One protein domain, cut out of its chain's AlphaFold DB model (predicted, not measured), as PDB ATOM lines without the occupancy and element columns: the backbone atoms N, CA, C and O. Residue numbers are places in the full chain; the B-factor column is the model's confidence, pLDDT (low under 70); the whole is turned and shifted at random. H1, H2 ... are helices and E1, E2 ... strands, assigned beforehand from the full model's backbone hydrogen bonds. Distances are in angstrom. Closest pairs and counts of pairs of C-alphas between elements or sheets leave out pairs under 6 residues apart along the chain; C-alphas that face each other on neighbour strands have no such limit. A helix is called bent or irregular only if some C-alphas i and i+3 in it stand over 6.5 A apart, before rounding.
ATOM      1  N   ALA A  35     130.218 117.686 110.893       91.81
ATOM      2  CA  ALA A  35     130.907 116.508 110.361       91.81
ATOM      3  C   ALA A  35     130.892 115.283 111.301       91.81
ATOM      4  O   ALA A  35     131.157 114.175 110.848       91.81
ATOM      5  N   MET A  36     130.604 115.469 112.595       91.75
ATOM      6  CA  MET A  36     130.463 114.377 113.566       91.75
ATOM      7  C   MET A  36     129.026 113.853 113.667       91.75
ATOM      8  O   MET A  36     128.808 112.795 114.256       91.75
ATOM      9  N   LEU A  37     128.044 114.579 113.120       93.31
ATOM     10  CA  LEU A  37     126.630 114.231 113.220       93.31
ATOM     11  C   LEU A  37     126.251 113.174 112.181       93.31
ATOM     12  O   LEU A  37     125.687 113.469 111.131       93.31
ATOM     13  N   ASP A  38     126.566 111.923 112.508       93.56
ATOM     14  CA  ASP A  38     126.121 110.731 111.790       93.56
ATOM     15  C   ASP A  38     125.368 109.784 112.735       93.56
ATOM     16  O   ASP A  38     125.654 109.718 113.936       93.56
ATOM     17  N   ARG A  39     124.409 109.027 112.190       95.25
ATOM     18  CA  ARG A  39     123.576 108.088 112.962       95.25
ATOM     19  C   ARG A  39     124.360 106.879 113.496       95.25
ATOM     20  O   ARG A  39     123.855 106.184 114.368       95.25
ATOM     21  N   ASN A  40     125.577 106.637 113.011       95.50
ATOM     22  CA  ASN A  40     126.471 105.577 113.483       95.50
ATOM     23  C   ASN A  40     127.624 106.109 114.350       95.50
ATOM     24  O   ASN A  40     128.425 105.323 114.855       95.50
ATOM     25  N   THR A  41     127.727 107.428 114.532       94.88
ATOM     26  CA  THR A  41     128.783 108.043 115.342       94.88
ATOM     27  C   THR A  41     128.334 108.172 116.792       94.88
ATOM     28  O   THR A  41     127.251 108.678 117.081       94.88
ATOM     29  N   THR A  42     129.190 107.753 117.726       96.56
ATOM     30  CA  THR A  42     129.004 108.052 119.151       96.56
ATOM     31  C   THR A  42     129.590 109.423 119.455       96.56
ATOM     32  O   THR A  42     130.792 109.647 119.292       96.56
ATOM     33  N   LEU A  43     128.741 110.336 119.915       96.94
ATOM     34  CA  LEU A  43     129.167 111.642 120.395       96.94
ATOM     35  C   LEU A  43     129.684 111.512 121.824       96.94
ATOM     36  O   LEU A  43     129.203 110.684 122.594       96.94
ATOM     37  N   HIS A  44     130.659 112.338 122.185       96.81
ATOM     38  CA  HIS A  44     131.168 112.396 123.547       96.81
ATOM     39  C   HIS A  44     130.935 113.786 124.120       96.81
ATOM     40  O   HIS A  44     131.242 114.787 123.468       96.81
ATOM     41  N   ILE A  45     130.403 113.818 125.340       96.06
ATOM     42  CA  ILE A  45     130.175 115.037 126.114       96.06
ATOM     43  C   ILE A  45     131.046 114.989 127.351       96.06
ATOM     44  O   ILE A  45     130.996 114.011 128.094       96.06
ATOM     45  N   PHE A  46     131.827 116.030 127.601       95.44
ATOM     46  CA  PHE A  46     132.565 116.144 128.846       95.44
ATOM     47  C   PHE A  46     131.642 116.642 129.956       95.44
ATOM     48  O   PHE A  46     131.123 117.754 129.886       95.44
ATOM     49  N   TYR A  47     131.459 115.835 131.001       93.06
ATOM     50  CA  TYR A  47     130.628 116.206 132.138       93.06
ATOM     51  C   TYR A  47     131.511 116.475 133.356       93.06
ATOM     52  O   TYR A  47     131.952 115.549 134.041       93.06
ATOM     53  N   ALA A  48     131.781 117.755 133.626       89.75
ATOM     54  CA  ALA A  48     132.758 118.182 134.629       89.75
ATOM     55  C   ALA A  48     132.471 117.628 136.036       89.75
ATOM     56  O   ALA A  48     133.401 117.202 136.711       89.75
ATOM     57  N   ASN A  49     131.201 117.542 136.446       88.50
ATOM     58  CA  ASN A  49     130.822 117.026 137.771       88.50
ATOM     59  C   ASN A  49     131.054 115.514 137.928       88.50
ATOM     60  O   ASN A  49     131.162 115.023 139.047       88.50
ATOM     61  N   LEU A  50     131.122 114.774 136.817       92.31
ATOM     62  CA  LEU A  50     131.451 113.345 136.807       92.31
ATOM     63  C   LEU A  50     132.906 113.089 136.416       92.31
ATOM     64  O   LEU A  50     133.346 111.942 136.396       92.31
ATOM     65  N   CYS A  51     133.643 114.155 136.100       92.19
ATOM     66  CA  CYS A  51     135.056 114.129 135.764       92.19
ATOM     67  C   CYS A  51     135.385 113.089 134.693       92.19
ATOM     68  O   CYS A  51     136.376 112.383 134.800       92.19
ATOM     69  N   ARG A  52     134.538 112.957 133.670       94.69
ATOM     70  CA  ARG A  52     134.766 112.078 132.518       94.69
ATOM     71  C   ARG A  52     133.952 112.549 131.324       94.69
ATOM     72  O   ARG A  52     132.973 113.285 131.469       94.69
ATOM     73  N   ARG A  53     134.315 112.056 130.144       95.88
ATOM     74  CA  ARG A  53     133.433 112.110 128.976       95.88
ATOM     75  C   ARG A  53     132.394 110.984 129.019       95.88
ATOM     76  O   ARG A  53     132.691 109.859 129.435       95.88
ATOM     77  N   LEU A  54     131.180 111.292 128.582       96.69
ATOM     78  CA  LEU A  54     130.049 110.377 128.488       96.69
ATOM     79  C   LEU A  54     129.704 110.125 127.013       96.69
ATOM     80  O   LEU A  54     129.635 111.089 126.245       96.69
ATOM     81  N   PRO A  55     129.502 108.862 126.605       97.12
ATOM     82  CA  PRO A  55     129.048 108.524 125.267       97.12
ATOM     83  C   PRO A  55     127.550 108.800 125.105       97.12
ATOM     84  O   PRO A  55     126.742 108.461 125.967       97.12
ATOM     85  N   PHE A  56     127.183 109.355 123.959       97.56
ATOM     86  CA  PHE A  56     125.815 109.587 123.521       97.56
ATOM     87  C   PHE A  56     125.648 108.972 122.131       97.56
ATOM     88  O   PHE A  56     126.352 109.329 121.184       97.56
ATOM     89  N   GLN A  57     124.734 108.012 122.015       97.50
ATOM     90  CA  GLN A  57     124.484 107.256 120.789       97.50
ATOM     91  C   GLN A  57     123.178 107.715 120.152       97.50
ATOM     92  O   GLN A  57     122.217 108.022 120.860       97.50
ATOM     93  N   TYR A  58     123.133 107.751 118.822       97.75
ATOM     94  CA  TYR A  58     121.908 108.069 118.099       97.75
ATOM     95  C   TYR A  58     120.790 107.091 118.493       97.75
ATOM     96  O   TYR A  58     120.985 105.876 118.525       97.75
ATOM     97  N   LYS A  59     119.613 107.637 118.793       96.44
ATOM     98  CA  LYS A  59     118.417 106.875 119.161       96.44
ATOM     99  C   LYS A  59     117.377 106.926 118.046       96.44
ATOM    100  O   LYS A  59     116.843 105.888 117.666       96.44
ATOM    101  N   LYS A  60     117.050 108.129 117.563       96.69
ATOM    102  CA  LYS A  60     115.996 108.365 116.560       96.69
ATOM    103  C   LYS A  60     116.028 109.794 116.022       96.69
ATOM    104  O   LYS A  60     116.558 110.688 116.676       96.69
ATOM    105  N   ASP A  61     115.381 110.010 114.886       96.69
ATOM    106  CA  ASP A  61     115.001 111.344 114.429       96.69
ATOM    107  C   ASP A  61     113.789 111.829 115.251       96.69
ATOM    108  O   ASP A  61     112.913 111.036 115.622       96.69
ATOM    109  N   VAL A  62     113.747 113.121 115.570       95.88
ATOM    110  CA  VAL A  62     112.626 113.771 116.261       95.88
ATOM    111  C   VAL A  62     112.294 115.097 115.592       95.88
ATOM    112  O   VAL A  62     113.145 115.718 114.964       95.88
ATOM    113  N   GLU A  63     111.056 115.546 115.753       94.62
ATOM    114  CA  GLU A  63     110.593 116.823 115.222       94.62
ATOM    115  C   GLU A  63     110.222 117.743 116.387       94.62
ATOM    116  O   GLU A  63     109.436 117.371 117.262       94.62
ATOM    117  N   MET A  64     110.822 118.932 116.416       87.00
ATOM    118  CA  MET A  64     110.404 120.018 117.300       87.00
ATOM    119  C   MET A  64     109.293 120.824 116.613       87.00
ATOM    120  O   MET A  64     109.118 120.734 115.397       87.00
ATOM    121  N   GLY A  65     108.539 121.618 117.383       78.06
ATOM    122  CA  GLY A  65     107.525 122.527 116.838       78.06
ATOM    123  C   GLY A  65     108.016 123.294 115.603       78.06
ATOM    124  O   GLY A  65     109.205 123.582 115.472       78.06
ATOM    125  N   ASP A  66     107.090 123.586 114.692       82.06
ATOM    126  CA  ASP A  66     107.343 124.272 113.416       82.06
ATOM    127  C   ASP A  66     108.118 123.451 112.357       82.06
ATOM    128  O   ASP A  66     108.622 124.008 111.381       82.06
ATOM    129  N   GLY A  67     108.169 122.119 112.495       89.06
ATOM    130  CA  GLY A  67     108.681 121.203 111.463       89.06
ATOM    131  C   GLY A  67     110.201 121.015 111.458       89.06
ATOM    132  O   GLY A  67     110.762 120.498 110.488       89.06
ATOM    133  N   VAL A  68     110.888 121.445 112.520       92.88
ATOM    134  CA  VAL A  68     112.350 121.361 112.623       92.88
ATOM    135  C   VAL A  68     112.773 119.926 112.950       92.88
ATOM    136  O   VAL A  68     112.493 119.419 114.035       92.88
ATOM    137  N   GLN A  69     113.487 119.289 112.018       95.06
ATOM    138  CA  GLN A  69     114.016 117.931 112.175       95.06
ATOM    139  C   GLN A  69     115.318 117.929 112.981       95.06
ATOM    140  O   GLN A  69     116.261 118.657 112.662       95.06
ATOM    141  N   LEU A  70     115.384 117.070 113.994       96.12
ATOM    142  CA  LEU A  70     116.507 116.920 114.915       96.12
ATOM    143  C   LEU A  70     116.919 115.452 115.026       96.12
ATOM    144  O   LEU A  70     116.132 114.536 114.795       96.12
ATOM    145  N   LEU A  71     118.164 115.235 115.432       96.94
ATOM    146  CA  LEU A  71     118.692 113.918 115.766       96.94
ATOM    147  C   LEU A  71     118.732 113.778 117.286       96.94
ATOM    148  O   LEU A  71     119.429 114.550 117.949       96.94
ATOM    149  N   ARG A  72     118.025 112.787 117.837       96.81
ATOM    150  CA  ARG A  72     118.120 112.451 119.257       96.81
ATOM    151  C   ARG A  72     119.307 111.537 119.500       96.81
ATOM    152  O   ARG A  72     119.328 110.405 119.011       96.81
ATOM    153  N   TYR A  73     120.233 111.990 120.329       97.69
ATOM    154  CA  TYR A  73     121.292 111.180 120.910       97.69
ATOM    155  C   TYR A  73     120.998 110.960 122.392       97.69
ATOM    156  O   TYR A  73     120.622 111.894 123.091       97.69
ATOM    157  N   GLY A  74     121.157 109.735 122.879       96.50
ATOM    158  CA  GLY A  74     120.904 109.383 124.273       96.50
ATOM    159  C   GLY A  74     122.045 108.574 124.859       96.50
ATOM    160  O   GLY A  74     122.783 107.895 124.136       96.50
ATOM    161  N   MET A  75     122.179 108.641 126.176       95.69
ATOM    162  CA  MET A  75     123.192 107.877 126.887       95.69
ATOM    163  C   MET A  75     122.865 106.367 126.830       95.69
ATOM    164  O   MET A  75     121.695 105.979 126.924       95.69
ATOM    165  N   PRO A  76     123.853 105.484 126.610       95.06
ATOM    166  CA  PRO A  76     123.660 104.038 126.728       95.06
ATOM    167  C   PRO A  76     123.306 103.626 128.163       95.06
ATOM    168  O   PRO A  76     123.804 104.217 129.119       95.06
ATOM    169  N   GLU A  77     122.479 102.592 128.326       93.00
ATOM    170  CA  GLU A  77     122.049 102.115 129.654       93.00
ATOM    171  C   GLU A  77     123.196 101.496 130.468       93.00
ATOM    172  O   GLU A  77     123.168 101.506 131.696       93.00
ATOM    173  N   ASP A  78     124.215 100.977 129.787       94.44
ATOM    174  CA  ASP A  78     125.371 100.290 130.361       94.44
ATOM    175  C   ASP A  78     126.546 101.233 130.669       94.44
ATOM    176  O   ASP A  78     127.632 100.788 131.054       94.44
ATOM    177  N   VAL A  79     126.360 102.550 130.525       95.56
ATOM    178  CA  VAL A  79     127.432 103.540 130.715       95.56
ATOM    179  C   VAL A  79     127.995 103.538 132.144       95.56
ATOM    180  O   VAL A  79     129.177 103.819 132.340       95.56
ATOM    181  N   PHE A  80     127.159 103.182 133.127       94.69
ATOM    182  CA  PHE A  80     127.496 103.047 134.548       94.69
ATOM    183  C   PHE A  80     127.354 101.597 135.042       94.69
ATOM    184  O   PHE A  80     127.260 101.358 136.249       94.69
ATOM    185  N   ASP A  81     127.294 100.621 134.131       95.00
ATOM    186  CA  ASP A  81     127.321  99.207 134.502       95.00
ATOM    187  C   ASP A  81     128.738  98.784 134.927       95.00
ATOM    188  O   ASP A  81     129.741  99.417 134.587       95.00
ATOM    189  N   ASP A  82     128.816  97.702 135.697       91.44
ATOM    190  CA  ASP A  82     130.077  97.133 136.158       91.44
ATOM    191  C   ASP A  82     130.888  96.495 135.003       91.44
ATOM    192  O   ASP A  82     130.323  96.156 133.954       91.44
ATOM    193  N   PRO A  83     132.207  96.270 135.175       93.06
ATOM    194  CA  PRO A  83     133.054  95.745 134.103       93.06
ATOM    195  C   PRO A  83     132.689  94.352 133.586       93.06
ATOM    196  O   PRO A  83     133.094  94.004 132.478       93.06
ATOM    197  N   ALA A  84     131.929  93.545 134.338       92.25
ATOM    198  CA  ALA A  84     131.490  92.243 133.837       92.25
ATOM    199  C   ALA A  84     130.449  92.386 132.716       92.25
ATOM    200  O   ALA A  84     130.322  91.495 131.876       92.25
ATOM    201  N   ARG A  85     129.716  93.506 132.689       93.88
ATOM    202  CA  ARG A  85     128.734  93.841 131.650       93.88
ATOM    203  C   ARG A  85     129.279  94.810 130.615       93.88
ATOM    204  O   ARG A  85     129.036  94.618 129.429       93.88
ATOM    205  N   ASN A  86     130.041  95.808 131.057       95.69
ATOM    206  CA  ASN A  86     130.704  96.766 130.185       95.69
ATOM    207  C   ASN A  86     132.211  96.811 130.494       95.69
ATOM    208  O   ASN A  86     132.648  97.639 131.297       95.69
ATOM    209  N   PRO A  87     133.034  95.960 129.853       95.19
ATOM    210  CA  PRO A  87     134.474  95.885 130.121       95.19
ATOM    211  C   PRO A  87     135.224  97.210 129.945       95.19
ATOM    212  O   PRO A  87     136.264  97.412 130.572       95.19
ATOM    213  N   ALA A  88     134.694  98.138 129.137       94.38
ATOM    214  CA  ALA A  88     135.276  99.468 128.971       94.38
ATOM    215  C   ALA A  88     135.239 100.299 130.265       94.38
ATOM    216  O   ALA A  88     136.029 101.227 130.411       94.38
ATOM    217  N   ASN A  89     134.371  99.954 131.224       95.38
ATOM    218  CA  ASN A  89     134.264 100.666 132.494       95.38
ATOM    219  C   ASN A  89     135.324 100.274 133.535       95.38
ATOM    220  O   ASN A  89     135.407 100.922 134.577       95.38
ATOM    221  N   GLN A  90     136.174  99.277 133.261       94.88
ATOM    222  CA  GLN A  90     137.210  98.816 134.199       94.88
ATOM    223  C   GLN A  90     138.146  99.940 134.675       94.88
ATOM    224  O   GLN A  90     138.590  99.950 135.820       94.88
ATOM    225  N   CYS A  91     138.437 100.902 133.804       94.38
ATOM    226  CA  CYS A  91     139.299 102.046 134.094       94.38
ATOM    227  C   CYS A  91     138.688 103.069 135.075       94.38
ATOM    228  O   CYS A  91     139.427 103.908 135.589       94.38
ATOM    229  N   TYR A  92     137.368 103.032 135.308       94.31
ATOM    230  CA  TYR A  92     136.663 103.914 136.251       94.31
ATOM    231  C   TYR A  92     136.557 103.311 137.660       94.31
ATOM    232  O   TYR A  92     135.982 103.928 138.557       94.31
ATOM    233  N   CYS A  93     137.086 102.102 137.859       92.56
ATOM    234  CA  CYS A  93     137.206 101.484 139.173       92.56
ATOM    235  C   CYS A  93     138.375 102.094 139.958       92.56
ATOM    236  O   CYS A  93     139.253 102.751 139.393       92.56
ATOM    237  N   GLU A  94     138.399 101.875 141.271       88.44
ATOM    238  CA  GLU A  94     139.482 102.353 142.128       88.44
ATOM    239  C   GLU A  94     140.833 101.777 141.680       88.44
ATOM    240  O   GLU A  94     140.994 100.560 141.589       88.44
ATOM    241  N   ILE A  95     141.813 102.649 141.427       85.31
ATOM    242  CA  ILE A  95     143.118 102.267 140.857       85.31
ATOM    243  C   ILE A  95     143.893 101.331 141.797       85.31
ATOM    244  O   ILE A  95     144.475 100.350 141.340       85.31
ATOM    245  N   ASP A  96     143.872 101.606 143.104       84.81
ATOM    246  CA  ASP A  96     144.679 100.868 144.084       84.81
ATOM    247  C   ASP A  96     144.084  99.498 144.439       84.81
ATOM    248  O   ASP A  96     144.815  98.530 144.651       84.81
ATOM    249  N   SER A  97     142.754  99.414 144.537       87.12
ATOM    250  CA  SER A  97     142.049  98.218 145.009       87.12
ATOM    251  C   SER A  97     141.467  97.372 143.870       87.12
ATOM    252  O   SER A  97     141.144  96.204 144.078       87.12
ATOM    253  N   GLY A  98     141.296  97.953 142.677       86.25
ATOM    254  CA  GLY A  98     140.535  97.364 141.572       86.25
ATOM    255  C   GLY A  98     139.027  97.284 141.838       86.25
ATOM    256  O   GLY A  98     138.295  96.713 141.030       86.25
ATOM    257  N   THR A  99     138.550  97.832 142.960       89.44
ATOM    258  CA  THR A  99     137.146  97.754 143.369       89.44
ATOM    259  C   THR A  99     136.310  98.714 142.538       89.44
ATOM    260  O   THR A  99     136.610  99.904 142.435       89.44
ATOM    261  N   CYS A 100     135.238  98.198 141.947       90.12
ATOM    262  CA  CYS A 100     134.315  98.987 141.146       90.12
ATOM    263  C   CYS A 100     133.091  99.396 141.975       90.12
ATOM    264  O   CYS A 100     132.645  98.620 142.830       90.12
ATOM    265  N   PRO A 101     132.521 100.588 141.725       87.38
ATOM    266  CA  PRO A 101     131.266 100.980 142.348       87.38
ATOM    267  C   PRO A 101     130.128 100.022 141.947       87.38
ATOM    268  O   PRO A 101     130.202  99.367 140.902       87.38
ATOM    269  N   PRO A 102     129.055  99.939 142.755       86.38
ATOM    270  CA  PRO A 102     127.851  99.224 142.362       86.38
ATOM    271  C   PRO A 102     127.294  99.756 141.038       86.38
ATOM    272  O   PRO A 102     127.427 100.938 140.720       86.38
ATOM    273  N   ARG A 103     126.609  98.882 140.301       89.50
ATOM    274  CA  ARG A 103     125.937  99.221 139.045       89.50
ATOM    275  C   ARG A 103     125.067 100.479 139.178       89.50
ATOM    276  O   ARG A 103     124.285 100.597 140.121       89.50
ATOM    277  N   GLY A 104     125.162 101.365 138.189       89.31
ATOM    278  CA  GLY A 104     124.408 102.620 138.123       89.31
ATOM    279  C   GLY A 104     125.053 103.778 138.888       89.31
ATOM    280  O   GLY A 104     124.467 104.855 138.952       89.31
ATOM    281  N   ILE A 105     126.236 103.573 139.476       88.31
ATOM    282  CA  ILE A 105     126.945 104.567 140.285       88.31
ATOM    283  C   ILE A 105     128.376 104.712 139.765       88.31
ATOM    284  O   ILE A 105     129.010 103.747 139.348       88.31
ATOM    285  N   ILE A 106     128.908 105.930 139.836       89.81
ATOM    286  CA  ILE A 106     130.324 106.229 139.624       89.81
ATOM    287  C   ILE A 106     130.901 106.886 140.879       89.81
ATOM    288  O   ILE A 106     130.257 107.728 141.505       89.81
ATOM    289  N   ASN A 107     132.119 106.497 141.259       87.62
ATOM    290  CA  ASN A 107     132.833 107.128 142.362       87.62
ATOM    291  C   ASN A 107     133.608 108.350 141.843       87.62
ATOM    292  O   ASN A 107     134.589 108.200 141.122       87.62
ATOM    293  N   VAL A 108     133.169 109.553 142.217       88.62
ATOM    294  CA  VAL A 108     133.776 110.832 141.793       88.62
ATOM    295  C   VAL A 108     134.575 111.512 142.906       88.62
ATOM    296  O   VAL A 108     134.998 112.658 142.747       88.62
ATOM    297  N   THR A 109     134.805 110.834 144.035       84.94
ATOM    298  CA  THR A 109     135.449 111.429 145.216       84.94
ATOM    299  C   THR A 109     136.820 112.027 144.891       84.94
ATOM    300  O   THR A 109     137.135 113.107 145.388       84.94
ATOM    301  N   SER A 110     137.594 111.401 143.996       82.12
ATOM    302  CA  SER A 110     138.921 111.877 143.572       82.12
ATOM    303  C   SER A 110     138.921 113.265 142.918       82.12
ATOM    304  O   SER A 110     139.962 113.916 142.884       82.12
ATOM    305  N   CYS A 111     137.780 113.723 142.396       84.25
ATOM    306  CA  CYS A 111     137.688 114.957 141.618       84.25
ATOM    307  C   CYS A 111     136.641 115.943 142.158       84.25
ATOM    308  O   CYS A 111     136.932 117.129 142.291       84.25
ATOM    309  N   ALA A 112     135.445 115.473 142.524       75.94
ATOM    310  CA  ALA A 112     134.367 116.331 143.018       75.94
ATOM    311  C   ALA A 112     134.438 116.597 144.533       75.94
ATOM    312  O   ALA A 112     133.661 117.402 145.040       75.94
ATOM    313  N   MET A 113     135.347 115.934 145.267       64.88
ATOM    314  CA  MET A 113     135.475 116.044 146.729       64.88
ATOM    315  C   MET A 113     134.142 115.847 147.478       64.88
ATOM    316  O   MET A 113     133.982 116.364 148.581       64.88
ATOM    317  N   ASP A 114     133.188 115.103 146.903       58.50
ATOM    318  CA  ASP A 114     131.920 114.773 147.557       58.50
ATOM    319  C   ASP A 114     132.073 113.443 148.320       58.50
ATOM    320  O   ASP A 114     132.246 112.384 147.701       58.50
ATOM    321  N   PRO A 115     132.083 113.457 149.666       52.06
ATOM    322  CA  PRO A 115     132.421 112.277 150.442       52.06
ATOM    323  C   PRO A 115     131.224 111.365 150.767       52.06
ATOM    324  O   PRO A 115     131.401 110.460 151.600       52.06
ATOM    325  N   LYS A 116     130.003 111.577 150.231       52.62
ATOM    326  CA  LYS A 116     128.822 110.850 150.749       52.62
ATOM    327  C   LYS A 116     127.703 110.504 149.749       52.62
ATOM    328  O   LYS A 116     126.729 111.228 149.620       52.62
ATOM    329  N   LEU A 117     127.705 109.248 149.301       55.31
ATOM    330  CA  LEU A 117     126.495 108.414 149.201       55.31
ATOM    331  C   LEU A 117     126.656 107.289 150.231       55.31
ATOM    332  O   LEU A 117     127.243 106.252 149.942       55.31
ATOM    333  N   ARG A 118     126.270 107.540 151.488       52.47
ATOM    334  CA  ARG A 118     126.537 106.607 152.606       52.47
ATOM    335  C   ARG A 118     125.311 105.859 153.114       52.47
ATOM    336  O   ARG A 118     125.470 105.006 153.980       52.47
ATOM    337  N   GLU A 119     124.119 106.146 152.598       59.91
ATOM    338  CA  GLU A 119     122.886 105.595 153.160       59.91
ATOM    339  C   GLU A 119     121.947 105.047 152.077       59.91
ATOM    340  O   GLU A 119     121.772 105.689 151.038       59.91
ATOM    341  N   PRO A 120     121.339 103.867 152.304       66.44
ATOM    342  CA  PRO A 120     120.278 103.365 151.448       66.44
ATOM    343  C   PRO A 120     119.072 104.304 151.537       66.44
ATOM    344  O   PRO A 120     118.497 104.517 152.602       66.44
ATOM    345  N   PHE A 121     118.685 104.863 150.399       73.88
ATOM    346  CA  PHE A 121     117.483 105.675 150.260       73.88
ATOM    347  C   PHE A 121     116.246 104.781 150.107       73.88
ATOM    348  O   PHE A 121     116.278 103.734 149.460       73.88
ATOM    349  N   ILE A 122     115.128 105.212 150.686       77.81
ATOM    350  CA  ILE A 122     113.814 104.587 150.510       77.81
ATOM    351  C   ILE A 122     112.950 105.568 149.717       77.81
ATOM    352  O   ILE A 122     112.915 106.751 150.044       77.81
ATOM    353  N   GLY A 123     112.246 105.079 148.691       83.38
ATOM    354  CA  GLY A 123     111.303 105.886 147.905       83.38
ATOM    355  C   GLY A 123     111.794 106.350 146.532       83.38
ATOM    356  O   GLY A 123     111.182 107.248 145.963       83.38
ATOM    357  N   LEU A 124     112.863 105.761 145.981       82.75
ATOM    358  CA  LEU A 124     113.191 105.977 144.569       82.75
ATOM    359  C   LEU A 124     112.158 105.304 143.654       82.75
ATOM    360  O   LEU A 124     111.834 104.133 143.845       82.75
ATOM    361  N   ASP A 125     111.716 106.036 142.631       88.00
ATOM    362  CA  ASP A 125     110.851 105.562 141.540       88.00
ATOM    363  C   ASP A 125     111.541 105.836 140.186       88.00
ATOM    364  O   ASP A 125     111.265 106.847 139.531       88.00
ATOM    365  N   PRO A 126     112.526 105.007 139.786       84.31
ATOM    366  CA  PRO A 126     113.275 105.216 138.553       84.31
ATOM    367  C   PRO A 126     112.390 104.941 137.332       84.31
ATOM    368  O   PRO A 126     112.043 103.801 137.025       84.31
ATOM    369  N   ARG A 127     112.051 106.010 136.611       86.44
ATOM    370  CA  ARG A 127     111.256 105.980 135.374       86.44
ATOM    371  C   ARG A 127     112.071 106.440 134.156       86.44
ATOM    372  O   ARG A 127     112.453 107.608 134.141       86.44
ATOM    373  N   PRO A 128     112.364 105.585 133.159       84.38
ATOM    374  CA  PRO A 128     113.213 105.958 132.020       84.38
ATOM    375  C   PRO A 128     112.712 107.179 131.240       84.38
ATOM    376  O   PRO A 128     113.498 108.046 130.884       84.38
ATOM    377  N   ASP A 129     111.397 107.308 131.060       84.31
ATOM    378  CA  ASP A 129     110.757 108.444 130.389       84.31
ATOM    379  C   ASP A 129     110.995 109.792 131.088       84.31
ATOM    380  O   ASP A 129     110.894 110.837 130.446       84.31
ATOM    381  N   LEU A 130     111.323 109.771 132.384       84.19
ATOM    382  CA  LEU A 130     111.600 110.961 133.186       84.19
ATOM    383  C   LEU A 130     113.070 111.143 133.559       84.19
ATOM    384  O   LEU A 130     113.428 112.208 134.052       84.19
ATOM    385  N   HIS A 131     113.900 110.113 133.418       87.88
ATOM    386  CA  HIS A 131     115.264 110.116 133.958       87.88
ATOM    387  C   HIS A 131     116.329 109.712 132.928       87.88
ATOM    388  O   HIS A 131     117.504 109.661 133.276       87.88
ATOM    389  N   GLU A 132     115.960 109.419 131.675       88.62
ATOM    390  CA  GLU A 132     116.930 109.214 130.593       88.62
ATOM    391  C   GLU A 132     117.531 110.554 130.149       88.62
ATOM    392  O   GLU A 132     116.806 111.502 129.839       88.62
ATOM    393  N   SER A 133     118.861 110.613 130.061       92.94
ATOM    394  CA  SER A 133     119.565 111.772 129.516       92.94
ATOM    395  C   SER A 133     119.637 111.716 127.988       92.94
ATOM    396  O   SER A 133     120.056 110.706 127.407       92.94
ATOM    397  N   TYR A 134     119.280 112.815 127.324       95.06
ATOM    398  CA  TYR A 134     119.320 112.924 125.864       95.06
ATOM    399  C   TYR A 134     119.608 114.349 125.379       95.06
ATOM    400  O   TYR A 134     119.377 115.328 126.087       95.06
ATOM    401  N   LEU A 135     120.048 114.442 124.124       95.62
ATOM    402  CA  LEU A 135     120.190 115.671 123.350       95.62
ATOM    403  C   LEU A 135     119.434 115.553 122.029       95.62
ATOM    404  O   LEU A 135     119.601 114.563 121.320       95.62
ATOM    405  N   ASP A 136     118.693 116.590 121.658       96.25
ATOM    406  CA  ASP A 136     118.124 116.755 120.321       96.25
ATOM    407  C   ASP A 136     118.928 117.821 119.563       96.25
ATOM    408  O   ASP A 136     118.913 119.004 119.917       96.25
ATOM    409  N   ILE A 137     119.654 117.393 118.529       96.50
ATOM    410  CA  ILE A 137     120.657 118.212 117.840       96.50
ATOM    411  C   ILE A 137     120.201 118.518 116.416       96.50
ATOM    412  O   ILE A 137     119.796 117.620 115.672       96.50
ATOM    413  N   HIS A 138     120.313 119.781 116.002       95.50
ATOM    414  CA  HIS A 138     120.041 120.162 114.621       95.50
ATOM    415  C   HIS A 138     121.149 119.629 113.690       95.50
ATOM    416  O   HIS A 138     122.299 120.058 113.816       95.50
ATOM    417  N   PRO A 139     120.834 118.786 112.685       93.50
ATOM    418  CA  PRO A 139     121.831 118.041 111.907       93.50
ATOM    419  C   PRO A 139     122.804 118.936 111.127       93.50
ATOM    420  O   PRO A 139     123.982 118.625 111.004       93.50
ATOM    421  N   THR A 140     122.330 120.071 110.607       92.69
ATOM    422  CA  THR A 140     123.176 121.000 109.836       92.69
ATOM    423  C   THR A 140     123.944 121.995 110.704       92.69
ATOM    424  O   THR A 140     125.100 122.291 110.417       92.69
ATOM    425  N   LEU A 141     123.302 122.549 111.739       93.38
ATOM    426  CA  LEU A 141     123.879 123.615 112.560       93.38
ATOM    427  C   LEU A 141     124.758 123.078 113.691       93.38
ATOM    428  O   LEU A 141     125.598 123.813 114.197       93.38
ATOM    429  N   GLY A 142     124.565 121.824 114.104       94.50
ATOM    430  CA  GLY A 142     125.316 121.248 115.214       94.50
ATOM    431  C   GLY A 142     124.824 121.653 116.599       94.50
ATOM    432  O   GLY A 142     125.408 121.230 117.589       94.50
ATOM    433  N   ILE A 143     123.784 122.481 116.685       94.62
ATOM    434  CA  ILE A 143     123.309 123.080 117.935       94.62
ATOM    435  C   ILE A 143     122.317 122.134 118.614       94.62
ATOM    436  O   ILE A 143     121.366 121.673 117.974       94.62
ATOM    437  N   SER A 144     122.519 121.886 119.906       94.62
ATOM    438  CA  SER A 144     121.556 121.194 120.767       94.62
ATOM    439  C   SER A 144     120.391 122.132 121.091       94.62
ATOM    440  O   SER A 144     120.596 123.185 121.693       94.62
ATOM    441  N   LEU A 145     119.171 121.777 120.681       92.31
ATOM    442  CA  LEU A 145     117.974 122.615 120.877       92.31
ATOM    443  C   LEU A 145     117.121 122.176 122.065       92.31
ATOM    444  O   LEU A 145     116.407 122.987 122.650       92.31
ATOM    445  N   ASN A 146     117.196 120.898 122.421       88.75
ATOM    446  CA  ASN A 146     116.541 120.348 123.593       88.75
ATOM    447  C   ASN A 146     117.488 119.349 124.257       88.75
ATOM    448  O   ASN A 146     118.183 118.593 123.578       88.75
ATOM    449  N   ALA A 147     117.534 119.380 125.580       82.06
ATOM    450  CA  ALA A 147     118.398 118.530 126.372       82.06
ATOM    451  C   ALA A 147     117.715 118.226 127.698       82.06
ATOM    452  O   ALA A 147     117.144 119.116 128.331       82.06
ATOM    453  N   TYR A 148     117.813 116.975 128.124       78.38
ATOM    454  CA  TYR A 148     117.488 116.574 129.482       78.38
ATOM    455  C   TYR A 148     118.731 115.898 130.048       78.38
ATOM    456  O   TYR A 148     119.188 114.904 129.487       78.38
ATOM    457  N   ASN A 149     119.309 116.501 131.087       57.62
ATOM    458  CA  ASN A 149     120.569 116.097 131.709       57.62
ATOM    459  C   ASN A 149     120.377 115.918 133.207       57.62
ATOM    460  O   ASN A 149     119.734 116.806 133.812       57.62
TER     461      ASN A 149
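This is residues 35 to 149 of the 149 residues of an uncharacterized protein of Leptidea sinapis (UniProt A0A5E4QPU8). A strongly twisted sheet of five strands, curled like part of a barrel but not closed, makes one end of the domain, and a lobe mostly of loops with the short helices H1 and H2 makes the other. From that lobe a long loop swings back to the sheet through H3, and its residues 118 to 127 stick out. The printed part has 115 residues with, along the chain, E1 E2 E3 H1 H2 H3 E4 E5; the sheet's order is E1 - E2 - E3 - E4 - E5, all antiparallel. The class is mixed, helices and strands, though under half of the residues are in named elements. The whole is loose, with a radius of gyration of the C-alphas of 16.6 A and spans of 51 by 34 by 26 A.

The longest strand, E2, takes residues 52 to 64 and measures 29.8 A from first to last C-alpha. E1, residues 43 to 47, begins at C-alpha 43 at (129.167, 111.642, 120.395) and is 12.7 A long. E3, residues 68 to 74, is 18.8 A long; E4 is residues 134 to 137, and E5, residues 144 to 148, ends at C-alpha 148 at (117.488, 116.574, 129.482). H1 is residues 87 to 92, with C-alpha 87 at (134.474, 95.885, 130.121); H2 is residues 109 to 112 and H3 residues 128 to 131. H1 is irregular: C-alphas 88 and 91 are 7.0 A apart.

E1, E2 and E3 form a meander, each strand the antiparallel neighbour of the one before. E2 bends by 83 degrees at residue 61, and its pairing is staggered: residues 52 to 56 pair with E1 and residues 57 to 64 with E3. In the hairpin of E1 and E2, N 45 and O 54 are 3.0 A apart, within hydrogen-bond range. In the hairpin of E2 and E3, N 62 and O 70 are 2.9 A apart. E3 and E4 are antiparallel at 147 degrees, with N 73 and O 135 at 2.8 A. In the hairpin of E4 and E5, N 136 and O 146 are 2.8 A apart. The edge strands E1 and E5 are apart. H1, H2 and H3 are not on the sheet, and no two of them touch; H3 and E5 are only just apart, their closest C-alphas 8.2 A from each other. In H1, 0 of 2 O i to N i+4 pairs and 2 of 3 O i to N i+3 pairs are within range; H2 and H3 are too short for an O i to N i+4 pair.

The C-alphas farthest apart, those of Asp 66 and Asp 96, are 53.7 A from each other. The printed part has no cut. The links E3 to H1, H1 to H2 and H2 to H3 are long. The mean pLDDT of the printed part is 88.7; residues 113 to 120 and residue 149 are under 70.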